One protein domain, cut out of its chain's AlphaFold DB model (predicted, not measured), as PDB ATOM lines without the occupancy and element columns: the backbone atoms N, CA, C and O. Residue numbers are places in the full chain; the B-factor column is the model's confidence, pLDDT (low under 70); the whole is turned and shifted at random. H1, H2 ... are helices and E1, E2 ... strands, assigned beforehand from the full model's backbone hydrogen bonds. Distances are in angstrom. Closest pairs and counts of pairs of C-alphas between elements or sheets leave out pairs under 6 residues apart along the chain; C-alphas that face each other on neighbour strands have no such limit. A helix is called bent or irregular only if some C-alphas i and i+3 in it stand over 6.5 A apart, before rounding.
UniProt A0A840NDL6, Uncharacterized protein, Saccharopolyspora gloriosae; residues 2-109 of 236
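This is residues 2 to 109 of the 236 residues of an uncharacterized protein of Saccharopolyspora gloriosae (UniProt A0A840NDL6). One long kinked helix, H4, makes one side of the domain, with the short helices H2 and H3 packed on it and the last stretch, residues 93 to 109, folding back beyond its end. Away from H4, at the other end, lie the small hairpin of E1 and E2 and the short helix H1, which touches no helix. The printed part has 108 residues, with four named helices and two named strands in the order H1, H2, H3, E1, E2, H4; under half of the residues are in named elements, and the class is mostly helix. The two strands form an antiparallel sheet, and the whole is compact, with a radius of gyration of the C-alphas of 13.2 A and spans of 35 by 32 by 22 A.

After residues 2 to 15, which hold no named element, comes H1, residues 16 to 20. It is apart from H2, residues 28 to 35. H3, residues 44 to 47, is close to H2 but not clearly touching, with the C-alphas of Phe 32 and Leu 47 closest at 7.0 A. E1, residues 52 to 54, and E2, residues 57 to 62, form a hairpin, antiparallel at 136 degrees, with N 52 and O 62 at 2.8 A and N 54 and O 60 at 3.1 A, both within hydrogen-bond range. H1 and E1 are only just apart, closest at 8.2 A. H4, residues 69 to 92, touches H2 about perpendicular, at 87 degrees, with the C-alphas of Ala 33 and Gly 79 closest at 5.1 A. With residues 85 to 90 alone H4 touches H3, where the C-alphas of Ala 44 and Ala 86 are closest at 4.5 A. Every O i to N i+4 pair is within hydrogen-bond range in H1 and H2, and 18 of 20 are in H4; H3 is too short for such a pair.

H1 begins at C-alpha 16, (127.782, -180.349, 88.243), and H4 ends at C-alpha 92, (109.917, -175.817, 112.436). From first to last C-alpha H2 measures 10.7 A, E2 10.4 A and H4 30.6 A. H4 is irregular, with C-alphas 74 and 77 at 9.2 A, and has a kink of 77 degrees near residue 77.

The C-alphas of His 56 and Pro 106 are the two farthest apart, at 36.2 A. The printed part has no cut, and none of the links between named elements is long. The mean pLDDT of the printed part is 90.9, and no printed residue is under 70.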
ATOM      1  N   ASP A   2     124.921-180.838 101.781       91.44
ATOM      2  CA  ASP A   2     126.094-181.704 101.723       91.44
ATOM      3  C   ASP A   2     126.942-181.423 102.974       91.44
ATOM      4  O   ASP A   2     127.248-180.268 103.265       91.44
ATOM      5  N   ALA A   3     127.233-182.436 103.778       92.38
ATOM      6  CA  ALA A   3     128.042-182.327 104.988       92.38
ATOM      7  C   ALA A   3     129.126-183.415 105.036       92.38
ATOM      8  O   ALA A   3     129.699-183.637 106.103       92.38
ATOM      9  N   ASP A   4     129.409-184.082 103.909       90.69
ATOM     10  CA  ASP A   4     130.386-185.165 103.843       90.69
ATOM     11  C   ASP A   4     131.817-184.607 103.975       90.69
ATOM     12  O   ASP A   4     132.313-183.923 103.071       90.69
ATOM     13  N   PRO A   5     132.541-184.922 105.065       85.62
ATOM     14  CA  PRO A   5     133.922-184.477 105.245       85.62
ATOM     15  C   PRO A   5     134.903-185.099 104.241       85.62
ATOM     16  O   PRO A   5     136.013-184.589 104.062       85.62
ATOM     17  N   ALA A   6     134.525-186.221 103.620       81.06
ATOM     18  CA  ALA A   6     135.326-186.989 102.672       81.06
ATOM     19  C   ALA A   6     135.074-186.592 101.208       81.06
ATOM     20  O   ALA A   6     135.473-187.334 100.308       81.06
ATOM     21  N   ARG A   7     134.521-185.387 100.991       75.06
ATOM     22  CA  ARG A   7     134.092-184.815  99.707       75.06
ATOM     23  C   ARG A   7     132.764-185.402  99.244       75.06
ATOM     24  O   ARG A   7     132.715-186.498  98.688       75.06
ATOM     25  N   GLY A   8     131.702-184.630  99.440       73.88
ATOM     26  CA  GLY A   8     130.370-185.028  99.018       73.88
ATOM     27  C   GLY A   8     130.219-185.150  97.504       73.88
ATOM     28  O   GLY A   8     130.969-184.580  96.706       73.88
ATOM     29  N   SER A   9     129.225-185.941  97.105       77.31
ATOM     30  CA  SER A   9     128.974-186.280  95.699       77.31
ATOM     31  C   SER A   9     128.009-185.321  94.998       77.31
ATOM     32  O   SER A   9     127.816-185.420  93.789       77.31
ATOM     33  N   LEU A  10     127.406-184.366  95.715       84.31
ATOM     34  CA  LEU A  10     126.349-183.525  95.145       84.31
ATOM     35  C   LEU A  10     126.875-182.548  94.088       84.31
ATOM     36  O   LEU A  10     126.263-182.424  93.027       84.31
ATOM     37  N   VAL A  11     128.002-181.883  94.361       85.31
ATOM     38  CA  VAL A  11     128.652-180.945  93.426       85.31
ATOM     39  C   VAL A  11     129.214-181.650  92.186       85.31
ATOM     40  O   VAL A  11     128.820-181.263  91.086       85.31
ATOM     41  N   PRO A  12     130.088-182.673  92.300       83.19
ATOM     42  CA  PRO A  12     130.587-183.389  91.120       83.19
ATOM     43  C   PRO A  12     129.490-184.193  90.406       83.19
ATOM     44  O   PRO A  12     129.617-184.485  89.222       83.19
ATOM     45  N   GLY A  13     128.403-184.512  91.109       88.81
ATOM     46  CA  GLY A  13     127.281-185.277  90.602       88.81
ATOM     47  C   GLY A  13     126.164-184.419  90.017       88.81
ATOM     48  O   GLY A  13     126.331-183.691  89.037       88.81
ATOM     49  N   TRP A  14     124.983-184.527  90.620       87.88
ATOM     50  CA  TRP A  14     123.744-183.918  90.135       87.88
ATOM     51  C   TRP A  14     123.826-182.399  89.915       87.88
ATOM     52  O   TRP A  14     123.164-181.874  89.013       87.88
ATOM     53  N   LEU A  15     124.631-181.686  90.712       89.19
ATOM     54  CA  LEU A  15     124.747-180.229  90.631       89.19
ATOM     55  C   LEU A  15     125.806-179.740  89.634       89.19
ATOM     56  O   LEU A  15     125.855-178.541  89.351       89.19
ATOM     57  N   SER A  16     126.605-180.651  89.071       89.44
ATOM     58  CA  SER A  16     127.782-180.349  88.243       89.44
ATOM     59  C   SER A  16     127.506-179.336  87.138       89.44
ATOM     60  O   SER A  16     128.228-178.351  87.016       89.44
ATOM     61  N   ARG A  17     126.413-179.506  86.382       89.06
ATOM     62  CA  ARG A  17     126.048-178.584  85.293       89.06
ATOM     63  C   ARG A  17     125.896-177.135  85.757       89.06
ATOM     64  O   ARG A  17     126.294-176.220  85.055       89.06
ATOM     65  N   TRP A  18     125.320-176.915  86.937       90.25
ATOM     66  CA  TRP A  18     125.061-175.564  87.436       90.25
ATOM     67  C   TRP A  18     126.272-174.961  88.119       90.25
ATOM     68  O   TRP A  18     126.414-173.744  88.117       90.25
ATOM     69  N   TRP A  19     127.141-175.802  88.670       88.69
ATOM     70  CA  TRP A  19     128.448-175.370  89.131       88.69
ATOM     71  C   TRP A  19     129.331-174.922  87.953       88.69
ATOM     72  O   TRP A  19     129.856-173.813  87.981       88.69
ATOM     73  N   VAL A  20     129.404-175.715  86.875       88.38
ATOM     74  CA  VAL A  20     130.161-175.372  85.654       88.38
ATOM     75  C   VAL A  20     129.617-174.110  84.977       88.38
ATOM     76  O   VAL A  20     130.396-173.260  84.557       88.38
ATOM     77  N   ASP A  21     128.292-173.939  84.933       89.69
ATOM     78  CA  ASP A  21     127.642-172.732  84.397       89.69
ATOM     79  C   ASP A  21     127.771-171.495  85.319       89.69
ATOM     80  O   ASP A  21     127.203-170.443  85.018       89.69
ATOM     81  N   GLY A  22     128.434-171.611  86.478       89.00
ATOM     82  CA  GLY A  22     128.605-170.518  87.444       89.00
ATOM     83  C   GLY A  22     127.329-170.104  88.188       89.00
ATOM     84  O   GLY A  22     127.277-169.030  88.782       89.00
ATOM     85  N   ARG A  23     126.279-170.935  88.159       88.69
ATOM     86  CA  ARG A  23     124.997-170.679  88.841       88.69
ATOM     87  C   ARG A  23     124.973-171.155  90.291       88.69
ATOM     88  O   ARG A  23     124.118-170.704  91.045       88.69
ATOM     89  N   LEU A  24     125.863-172.075  90.657       88.75
ATOM     90  CA  LEU A  24     126.054-172.546  92.026       88.75
ATOM     91  C   LEU A  24     127.519-172.399  92.433       88.75
ATOM     92  O   LEU A  24     128.420-172.647  91.634       88.75
ATOM     93  N   THR A  25     127.746-172.047  93.693       88.00
ATOM     94  CA  THR A  25     129.070-172.057  94.326       88.00
ATOM     95  C   THR A  25     129.179-173.229  95.298       88.00
ATOM     96  O   THR A  25     128.213-173.948  95.542       88.00
ATOM     97  N   THR A  26     130.362-173.447  95.859       86.06
ATOM     98  CA  THR A  26     130.658-174.616  96.698       86.06
ATOM     99  C   THR A  26     130.825-174.294  98.175       86.06
ATOM    100  O   THR A  26     131.024-175.197  98.976       86.06
ATOM    101  N   ASP A  27     130.715-173.022  98.557       84.94
ATOM    102  CA  ASP A  27     131.228-172.555  99.847       84.94
ATOM    103  C   ASP A  27     130.125-172.370 100.901       84.94
ATOM    104  O   ASP A  27     130.340-171.710 101.914       84.94
ATOM    105  N   GLY A  28     128.927-172.921 100.681       90.56
ATOM    106  CA  GLY A  28     127.742-172.670 101.513       90.56
ATOM    107  C   GLY A  28     127.970-172.940 103.004       90.56
ATOM    108  O   GLY A  28     127.847-172.034 103.828       90.56
ATOM    109  N   ALA A  29     128.360-174.166 103.362       92.00
ATOM    110  CA  ALA A  29     128.603-174.549 104.755       92.00
ATOM    111  C   ALA A  29     129.790-173.793 105.384       92.00
ATOM    112  O   ALA A  29     129.741-173.414 106.554       92.00
ATOM    113  N   VAL A  30     130.843-173.533 104.602       92.31
ATOM    114  CA  VAL A  30     132.055-172.837 105.068       92.31
ATOM    115  C   VAL A  30     131.776-171.360 105.334       92.31
ATOM    116  O   VAL A  30     132.131-170.839 106.392       92.31
ATOM    117  N   THR A  31     131.106-170.684 104.402       93.94
ATOM    118  CA  THR A  31     130.725-169.274 104.548       93.94
ATOM    119  C   THR A  31     129.749-169.083 105.704       93.94
ATOM    120  O   THR A  31     129.921-168.130 106.461       93.94
ATOM    121  N   PHE A  32     128.806-170.011 105.908       96.12
ATOM    122  CA  PHE A  32     127.927-170.009 107.081       96.12
ATOM    123  C   PHE A  32     128.729-170.148 108.379       96.12
ATOM    124  O   PHE A  32     128.549-169.382 109.327       96.12
ATOM    125  N   ALA A  33     129.645-171.119 108.448       95.19
ATOM    126  CA  ALA A  33     130.439-171.343 109.653       95.19
ATOM    127  C   ALA A  33     131.308-170.124 110.002       95.19
ATOM    128  O   ALA A  33     131.438-169.784 111.182       95.19
ATOM    129  N   ALA A  34     131.854-169.450 108.985       95.62
ATOM    130  CA  ALA A  34     132.653-168.240 109.137       95.62
ATOM    131  C   ALA A  34     131.817-167.026 109.575       95.62
ATOM    132  O   ALA A  34     132.229-166.319 110.500       95.62
ATOM    133  N   SER A  35     130.654-166.790 108.952       96.81
ATOM    134  CA  SER A  35     129.776-165.650 109.266       96.81
ATOM    135  C   SER A  35     129.180-165.757 110.671       96.81
ATOM    136  O   SER A  35     129.051-164.756 111.376       96.81
ATOM    137  N   THR A  36     128.919-166.981 111.130       97.19
ATOM    138  CA  THR A  36     128.277-167.262 112.422       97.19
ATOM    139  C   THR A  36     129.260-167.578 113.552       97.19
ATOM    140  O   THR A  36     128.839-167.882 114.665       97.19
ATOM    141  N   ARG A  37     130.582-167.497 113.328       96.31
ATOM    142  CA  ARG A  37     131.619-167.984 114.269       96.31
ATOM    143  C   ARG A  37     131.590-167.392 115.683       96.31
ATOM    144  O   ARG A  37     132.195-167.959 116.582       96.31
ATOM    145  N   ARG A  38     130.947-166.236 115.866       96.31
ATOM    146  CA  ARG A  38     130.804-165.552 117.166       96.31
ATOM    147  C   ARG A  38     129.471-165.844 117.860       96.31
ATOM    148  O   ARG A  38     129.197-165.268 118.905       96.31
ATOM    149  N   MET A  39     128.636-166.684 117.260       96.50
ATOM    150  CA  MET A  39     127.325-167.055 117.778       96.50
ATOM    151  C   MET A  39     127.407-168.416 118.471       96.50
ATOM    152  O   MET A  39     128.269-169.239 118.165       96.50
ATOM    153  N   THR A  40     126.479-168.668 119.388       94.12
ATOM    154  CA  THR A  40     126.324-169.984 120.031       94.12
ATOM    155  C   THR A  40     125.249-170.817 119.333       94.12
ATOM    156  O   THR A  40     125.426-172.012 119.125       94.12
ATOM    157  N   SER A  41     124.162-170.169 118.916       95.81
ATOM    158  CA  SER A  41     123.051-170.737 118.149       95.81
ATOM    159  C   SER A  41     122.679-169.760 117.041       95.81
ATOM    160  O   SER A  41     122.909-168.556 117.180       95.81
ATOM    161  N   VAL A  42     122.128-170.268 115.945       97.50
ATOM    162  CA  VAL A  42     121.784-169.484 114.757       97.50
ATOM    163  C   VAL A  42     120.346-169.816 114.363       97.50
ATOM    164  O   VAL A  42     120.034-171.003 114.274       97.50
ATOM    165  N   PRO A  43     119.471-168.820 114.155       96.81
ATOM    166  CA  PRO A  43     118.117-169.062 113.664       96.81
ATOM    167  C   PRO A  43     118.123-169.359 112.154       96.81
ATOM    168  O   PRO A  43     119.149-169.207 111.478       96.81
ATOM    169  N   ALA A  44     116.986-169.780 111.606       96.44
ATOM    170  CA  ALA A  44     116.850-170.200 110.213       96.44
ATOM    171  C   ALA A  44     117.257-169.106 109.209       96.44
ATOM    172  O   ALA A  44     117.834-169.413 108.160       96.44
ATOM    173  N   GLU A  45     117.031-167.827 109.532       95.50
ATOM    174  CA  GLU A  45     117.421-166.686 108.692       95.50
ATOM    175  C   GLU A  45     118.933-166.617 108.482       95.50
ATOM    176  O   GLU A  45     119.387-166.124 107.451       95.50
ATOM    177  N   GLY A  46     119.724-167.169 109.407       95.25
ATOM    178  CA  GLY A  46     121.172-167.265 109.256       95.25
ATOM    179  C   GLY A  46     121.611-168.156 108.090       95.25
ATOM    180  O   GLY A  46     122.767-168.085 107.692       95.25
ATOM    181  N   LEU A  47     120.722-168.979 107.517       95.25
ATOM    182  CA  LEU A  47     120.993-169.754 106.296       95.25
ATOM    183  C   LEU A  47     120.825-168.918 105.016       95.25
ATOM    184  O   LEU A  47     121.253-169.353 103.939       95.25
ATOM    185  N   ALA A  48     120.194-167.742 105.105       91.81
ATOM    186  CA  ALA A  48     119.993-166.860 103.964       91.81
ATOM    187  C   ALA A  48     121.343-166.415 103.381       91.81
ATOM    188  O   ALA A  48     122.285-166.105 104.102       91.81
ATOM    189  N   GLY A  49     121.455-166.431 102.052       89.94
ATOM    190  CA  GLY A  49     122.708-166.131 101.349       89.94
ATOM    191  C   GLY A  49     123.732-167.275 101.330       89.94
ATOM    192  O   GLY A  49     124.651-167.232 100.518       89.94
ATOM    193  N   HIS A  50     123.555-168.319 102.147       94.62
ATOM    194  CA  HIS A  50     124.405-169.517 102.136       94.62
ATOM    195  C   HIS A  50     123.742-170.690 101.402       94.62
ATOM    196  O   HIS A  50     124.403-171.422 100.661       94.62
ATOM    197  N   ALA A  51     122.428-170.854 101.584       94.06
ATOM    198  CA  ALA A  51     121.626-171.802 100.822       94.06
ATOM    199  C   ALA A  51     121.286-171.238  99.432       94.06
ATOM    200  O   ALA A  51     120.848-170.096  99.298       94.06
ATOM    201  N   GLN A  52     121.457-172.058  98.401       92.75
ATOM    202  CA  GLN A  52     121.345-171.678  96.996       92.75
ATOM    203  C   GLN A  52     120.170-172.402  96.346       92.75
ATOM    204  O   GLN A  52     119.951-173.593  96.580       92.75
ATOM    205  N   GLU A  53     119.392-171.691  95.535       92.38
ATOM    206  CA  GLU A  53     118.301-172.300  94.775       92.38
ATOM    207  C   GLU A  53     118.848-173.237  93.701       92.38
ATOM    208  O   GLU A  53     119.773-172.891  92.967       92.38
ATOM    209  N   VAL A  54     118.243-174.417  93.562       90.06
ATOM    210  CA  VAL A  54     118.589-175.322  92.467       90.06
ATOM    211  C   VAL A  54     117.800-174.910  91.219       90.06
ATOM    212  O   VAL A  54     116.561-174.934  91.238       90.06
ATOM    213  N   PRO A  55     118.459-174.566  90.095       86.88
ATOM    214  CA  PRO A  55     117.727-174.145  88.909       86.88
ATOM    215  C   PRO A  55     116.782-175.249  88.422       86.88
ATOM    216  O   PRO A  55     117.128-176.424  88.413       86.88
ATOM    217  N   HIS A  56     115.583-174.882  87.971       82.81
ATOM    218  CA  HIS A  56     114.526-175.824  87.549       82.81
ATOM    219  C   HIS A  56     113.961-176.728  88.667       82.81
ATOM    220  O   HIS A  56     113.083-177.545  88.395       82.81
ATOM    221  N   ALA A  57     114.386-176.547  89.921       85.31
ATOM    222  CA  ALA A  57     113.820-177.190  91.103       85.31
ATOM    223  C   ALA A  57     113.593-176.138  92.201       85.31
ATOM    224  O   ALA A  57     114.180-176.200  93.270       85.31
ATOM    225  N   ARG A  58     112.712-175.160  91.933       82.50
ATOM    226  CA  ARG A  58     112.492-173.966  92.784       82.50
ATOM    227  C   ARG A  58     112.077-174.255  94.236       82.50
ATOM    228  O   ARG A  58     112.185-173.384  95.082       82.50
ATOM    229  N   HIS A  59     111.589-175.459  94.523       88.38
ATOM    230  CA  HIS A  59     111.241-175.910  95.877       88.38
ATOM    231  C   HIS A  59     112.428-176.545  96.620       88.38
ATOM    232  O   HIS A  59     112.277-176.992  97.752       88.38
ATOM    233  N   VAL A  60     113.597-176.622  95.983       91.94
ATOM    234  CA  VAL A  60     114.810-177.229  96.524       91.94
ATOM    235  C   VAL A  60     115.875-176.154  96.656       91.94
ATOM    236  O   VAL A  60     116.256-175.494  95.685       91.94
ATOM    237  N   ARG A  61     116.395-176.026  97.873       93.94
ATOM    238  CA  ARG A  61     117.620-175.284  98.150       93.94
ATOM    239  C   ARG A  61     118.713-176.264  98.537       93.94
ATOM    240  O   ARG A  61     118.465-177.236  99.251       93.94
ATOM    241  N   VAL A  62     119.921-176.008  98.062       93.38
ATOM    242  CA  VAL A  62     121.116-176.733  98.473       93.38
ATOM    243  C   VAL A  62     121.944-175.833  99.370       93.38
ATOM    244  O   VAL A  62     122.119-174.657  99.085       93.38
ATOM    245  N   LEU A  63     122.466-176.387 100.458       93.69
ATOM    246  CA  LEU A  63     123.612-175.819 101.154       93.69
ATOM    247  C   LEU A  63     124.825-176.642 100.706       93.69
ATOM    248  O   LEU A  63     124.936-177.794 101.149       93.69
ATOM    249  N   PRO A  64     125.642-176.129  99.764       88.75
ATOM    250  CA  PRO A  64     126.847-176.808  99.314       88.75
ATOM    251  C   PRO A  64     127.794-177.019 100.485       88.75
ATOM    252  O   PRO A  64     127.920-176.163 101.364       88.75
ATOM    253  N   GLY A  65     128.377-178.207 100.506       81.62
ATOM    254  CA  GLY A  65     129.068-178.739 101.661       81.62
ATOM    255  C   GLY A  65     130.550-178.475 101.657       81.62
ATOM    256  O   GLY A  65     131.038-177.447 101.202       81.62
ATOM    257  N   VAL A  66     131.259-179.446 102.205       79.94
ATOM    258  CA  VAL A  66     132.700-179.407 102.349       79.94
ATOM    259  C   VAL A  66     133.345-180.011 101.100       79.94
ATOM    260  O   VAL A  66     133.113-181.174 100.776       79.94
ATOM    261  N   LEU A  67     134.185-179.249 100.397       77.38
ATOM    262  CA  LEU A  67     134.953-179.760  99.254       77.38
ATOM    263  C   LEU A  67     136.248-180.458  99.673       77.38
ATOM    264  O   LEU A  67     136.782-181.288  98.927       77.38
ATOM    265  N   HIS A  68     136.797-180.077 100.826       78.81
ATOM    266  CA  HIS A  68     138.100-180.528 101.309       78.81
ATOM    267  C   HIS A  68     138.073-180.824 102.810       78.81
ATOM    268  O   HIS A  68     137.403-180.141 103.580       78.81
ATOM    269  N   ARG A  69     138.847-181.809 103.264       83.06
ATOM    270  CA  ARG A  69     138.846-182.242 104.672       83.06
ATOM    271  C   ARG A  69     139.198-181.103 105.638       83.06
ATOM    272  O   ARG A  69     138.686-181.047 106.753       83.06
ATOM    273  N   GLU A  70     140.052-180.184 105.204       87.06
ATOM    274  CA  GLU A  70     140.493-179.006 105.950       87.06
ATOM    275  C   GLU A  70     139.320-178.074 106.274       87.06
ATOM    276  O   GLU A  70     139.252-177.534 107.374       87.06
ATOM    277  N   GLN A  71     138.358-177.941 105.357       89.06
ATOM    278  CA  GLN A  71     137.148-177.155 105.584       89.06
ATOM    279  C   GLN A  71     136.248-177.815 106.643       89.06
ATOM    280  O   GLN A  71     135.723-177.111 107.500       89.06
ATOM    281  N   ALA A  72     136.116-179.149 106.659       89.81
ATOM    282  CA  ALA A  72     135.348-179.847 107.701       89.81
ATOM    283  C   ALA A  72     135.980-179.643 109.084       89.81
ATOM    284  O   ALA A  72     135.275-179.386 110.061       89.81
ATOM    285  N   THR A  73     137.313-179.702 109.152       90.31
ATOM    286  CA  THR A  73     138.072-179.382 110.368       90.31
ATOM    287  C   THR A  73     137.866-177.925 110.791       90.31
ATOM    288  O   THR A  73     137.658-177.666 111.972       90.31
ATOM    289  N   ALA A  74     137.880-176.982 109.843       91.06
ATOM    290  CA  ALA A  74     137.685-175.558 110.118       91.06
ATOM    291  C   ALA A  74     136.263-175.221 110.597       91.06
ATOM    292  O   ALA A  74     136.100-174.332 111.431       91.06
ATOM    293  N   ILE A  75     135.239-175.925 110.097       93.69
ATOM    294  CA  ILE A  75     133.863-175.803 110.603       93.69
ATOM    295  C   ILE A  75     133.815-176.278 112.062       93.69
ATOM    296  O   ILE A  75     133.280-175.574 112.923       93.69
ATOM    297  N   GLY A  76     134.414-177.440 112.342       93.56
ATOM    298  CA  GLY A  76     134.530-177.991 113.690       93.56
ATOM    299  C   GLY A  76     133.183-178.293 114.357       93.56
ATOM    300  O   GLY A  76     132.106-178.063 113.803       93.56
ATOM    301  N   SER A  77     133.230-178.821 115.582       95.12
ATOM    302  CA  SER A  77     132.013-179.191 116.324       95.12
ATOM    303  C   SER A  77     131.076-177.996 116.545       95.12
ATOM    304  O   SER A  77     129.861-178.125 116.395       95.12
ATOM    305  N   ASP A  78     131.620-176.814 116.836       96.50
ATOM    306  CA  ASP A  78     130.809-175.620 117.093       96.50
ATOM    307  C   ASP A  78     130.115-175.115 115.824       96.50
ATOM    308  O   ASP A  78     128.940-174.749 115.864       96.50
ATOM    309  N   GLY A  79     130.799-175.134 114.674       96.44
ATOM    310  CA  GLY A  79     130.188-174.772 113.394       96.44
ATOM    311  C   GLY A  79     129.083-175.742 112.989       96.44
ATOM    312  O   GLY A  79     128.004-175.300 112.587       96.44
ATOM    313  N   TRP A  80     129.297-177.047 113.179       96.62
ATOM    314  CA  TRP A  80     128.249-178.047 112.962       96.62
ATOM    315  C   TRP A  80     127.070-177.874 113.921       96.62
ATOM    316  O   TRP A  80     125.928-178.038 113.505       96.62
ATOM    317  N   SER A  81     127.320-177.492 115.176       97.75
ATOM    318  CA  SER A  81     126.263-177.229 116.165       97.75
ATOM    319  C   SER A  81     125.418-176.009 115.790       97.75
ATOM    320  O   SER A  81     124.192-176.042 115.904       97.75
ATOM    321  N   ARG A  82     126.046-174.952 115.263       97.88
ATOM    322  CA  ARG A  82     125.330-173.789 114.724       97.88
ATOM    323  C   ARG A  82     124.496-174.141 113.495       97.88
ATOM    324  O   ARG A  82     123.334-173.745 113.422       97.88
ATOM    325  N   LEU A  83     125.049-174.924 112.567       97.12
ATOM    326  CA  LEU A  83     124.295-175.436 111.416       97.12
ATOM    327  C   LEU A  83     123.096-176.271 111.872       97.12
ATOM    328  O   LEU A  83     121.984-176.035 111.412       97.12
ATOM    329  N   ALA A  84     123.297-177.177 112.830       97.44
ATOM    330  CA  ALA A  84     122.223-177.957 113.432       97.44
ATOM    331  C   ALA A  84     121.117-177.064 114.014       97.44
ATOM    332  O   ALA A  84     119.941-177.323 113.774       97.44
ATOM    333  N   SER A  85     121.472-176.000 114.746       97.69
ATOM    334  CA  SER A  85     120.473-175.077 115.298       97.69
ATOM    335  C   SER A  85     119.647-174.378 114.217       97.69
ATOM    336  O   SER A  85     118.422-174.393 114.310       97.69
ATOM    337  N   ALA A  86     120.288-173.879 113.156       97.62
ATOM    338  CA  ALA A  86     119.588-173.185 112.078       97.62
ATOM    339  C   ALA A  86     118.713-174.132 111.249       97.62
ATOM    340  O   ALA A  86     117.634-173.751 110.807       97.62
ATOM    341  N   LEU A  87     119.156-175.378 111.044       96.75
ATOM    342  CA  LEU A  87     118.374-176.387 110.330       96.75
ATOM    343  C   LEU A  87     117.152-176.848 111.130       96.75
ATOM    344  O   LEU A  87     116.096-177.017 110.533       96.75
ATOM    345  N   ARG A  88     117.268-177.013 112.454       95.44
ATOM    346  CA  ARG A  88     116.114-177.328 113.317       95.44
ATOM    347  C   ARG A  88     115.089-176.200 113.342       95.44
ATOM    348  O   ARG A  88     113.891-176.449 113.310       95.44
ATOM    349  N   ASP A  89     115.560-174.959 113.394       96.12
ATOM    350  CA  ASP A  89     114.670-173.801 113.319       96.12
ATOM    351  C   ASP A  89     113.995-173.714 111.937       96.12
ATOM    352  O   ASP A  89     112.796-173.472 111.824       96.12
ATOM    353  N   LEU A  90     114.734-174.040 110.866       95.19
ATOM    354  CA  LEU A  90     114.174-174.116 109.517       95.19
ATOM    355  C   LEU A  90     113.077-175.180 109.416       95.19
ATOM    356  O   LEU A  90     112.026-174.885 108.850       95.19
ATOM    357  N   THR A  91     113.276-176.392 109.943       93.31
ATOM    358  CA  THR A  91     112.258-177.455 109.858       93.31
ATOM    359  C   THR A  91     110.986-177.105 110.626       93.31
ATOM    360  O   THR A  91     109.896-177.454 110.169       93.31
ATOM    361  N   ALA A  92     111.083-176.329 111.712       89.50
ATOM    362  CA  ALA A  92     109.917-175.817 112.436       89.50
ATOM    363  C   ALA A  92     109.011-174.917 111.567       89.50
ATOM    364  O   ALA A  92     107.812-174.818 111.823       89.50
ATOM    365  N   SER A  93     109.555-174.312 110.502       87.31
ATOM    366  CA  SER A  93     108.794-173.515 109.526       87.31
ATOM    367  C   SER A  93     108.172-174.332 108.377       87.31
ATOM    368  O   SER A  93     107.515-173.761 107.506       87.31
ATOM    369  N   GLY A  94     108.362-175.660 108.356       87.50
ATOM    370  CA  GLY A  94     107.725-176.589 107.410       87.50
ATOM    371  C   GLY A  94     108.621-177.290 106.369       87.50
ATOM    372  O   GLY A  94     108.254-178.387 105.948       87.50
ATOM    373  N   PRO A  95     109.765-176.742 105.906       91.94
ATOM    374  CA  PRO A  95     110.644-177.444 104.970       91.94
ATOM    375  C   PRO A  95     111.246-178.737 105.531       91.94
ATOM    376  O   PRO A  95     111.764-178.760 106.643       91.94
ATOM    377  N   ASP A  96     111.296-179.783 104.706       94.75
ATOM    378  CA  ASP A  96     112.084-180.981 105.005       94.75
ATOM    379  C   ASP A  96     113.581-180.715 104.785       94.75
ATOM    380  O   ASP A  96     113.987-180.155 103.759       94.75
ATOM    381  N   VAL A  97     114.420-181.185 105.710       95.44
ATOM    382  CA  VAL A  97     115.880-181.084 105.608       95.44
ATOM    383  C   VAL A  97     116.490-182.471 105.428       95.44
ATOM    384  O   VAL A  97     116.336-183.353 106.264       95.44
ATOM    385  N   LEU A  98     117.245-182.644 104.340       94.62
ATOM    386  CA  LEU A  98     118.104-183.808 104.118       94.62
ATOM    387  C   LEU A  98     119.571-183.398 104.266       94.62
ATOM    388  O   LEU A  98     120.018-182.448 103.613       94.62
ATOM    389  N   VAL A  99     120.320-184.135 105.081       94.94
ATOM    390  CA  VAL A  99     121.761-183.948 105.286       94.94
ATOM    391  C   VAL A  99     122.493-185.201 104.821       94.94
ATOM    392  O   VAL A  99     122.249-186.287 105.340       94.94
ATOM    393  N   ASP A 100     123.401-185.049 103.861       93.56
ATOM    394  CA  ASP A 100     124.393-186.077 103.553       93.56
ATOM    395  C   ASP A 100     125.570-185.914 104.519       93.56
ATOM    396  O   ASP A 100     126.387-185.014 104.355       93.56
ATOM    397  N   ALA A 101     125.620-186.736 105.568       92.88
ATOM    398  CA  ALA A 101     126.691-186.691 106.567       92.88
ATOM    399  C   ALA A 101     127.964-187.435 106.132       92.88
ATOM    400  O   ALA A 101     128.939-187.479 106.890       92.88
ATOM    401  N   GLY A 102     127.958-188.026 104.934       91.06
ATOM    402  CA  GLY A 102     129.098-188.736 104.397       91.06
ATOM    403  C   GLY A 102     129.403-190.062 105.077       91.06
ATOM    404  O   GLY A 102     128.569-190.710 105.714       91.06
ATOM    405  N   ARG A 103     130.655-190.489 104.916       89.06
ATOM    406  CA  ARG A 103     131.166-191.743 105.486       89.06
ATOM    407  C   ARG A 103     131.579-191.556 106.944       89.06
ATOM    408  O   ARG A 103     132.000-190.477 107.363       89.06
ATOM    409  N   TRP A 104     131.551-192.651 107.704       90.62
ATOM    410  CA  TRP A 104     132.099-192.657 109.058       90.62
ATOM    411  C   TRP A 104     133.583-192.309 109.048       90.62
ATOM    412  O   TRP A 104     134.386-192.952 108.370       90.62
ATOM    413  N   SER A 105     133.940-191.274 109.798       90.12
ATOM    414  CA  SER A 105     135.313-190.820 109.952       90.12
ATOM    415  C   SER A 105     135.464-190.029 111.256       90.12
ATOM    416  O   SER A 105     134.466-189.622 111.854       90.12
ATOM    417  N   PRO A 106     136.698-189.719 111.689       89.62
ATOM    418  CA  PRO A 106     136.916-188.799 112.805       89.62
ATOM    419  C   PRO A 106     136.318-187.399 112.581       89.62
ATOM    420  O   PRO A 106     136.119-186.663 113.540       89.62
ATOM    421  N   GLN A 107     136.045-187.021 111.326       90.62
ATOM    422  CA  GLN A 107     135.455-185.735 110.956       90.62
ATOM    423  C   GLN A 107     133.926-185.786 110.806       90.62
ATOM    424  O   GLN A 107     133.343-184.774 110.425       90.62
ATOM    425  N   THR A 108     133.273-186.927 111.076       92.50
ATOM    426  CA  THR A 108     131.809-187.055 110.991       92.50
ATOM    427  C   THR A 108     131.124-185.897 111.738       92.50
ATOM    428  O   THR A 108     131.478-185.631 112.892       92.50
ATOM    429  N   PRO A 109     130.149-185.201 111.118       94.12
ATOM    430  CA  PRO A 109     129.507-184.025 111.701       94.12
ATOM    431  C   PRO A 109     128.481-184.426 112.775       94.12
ATOM    432  O   PRO A 109     127.276-184.237 112.617       94.12
TER     433      PRO A 109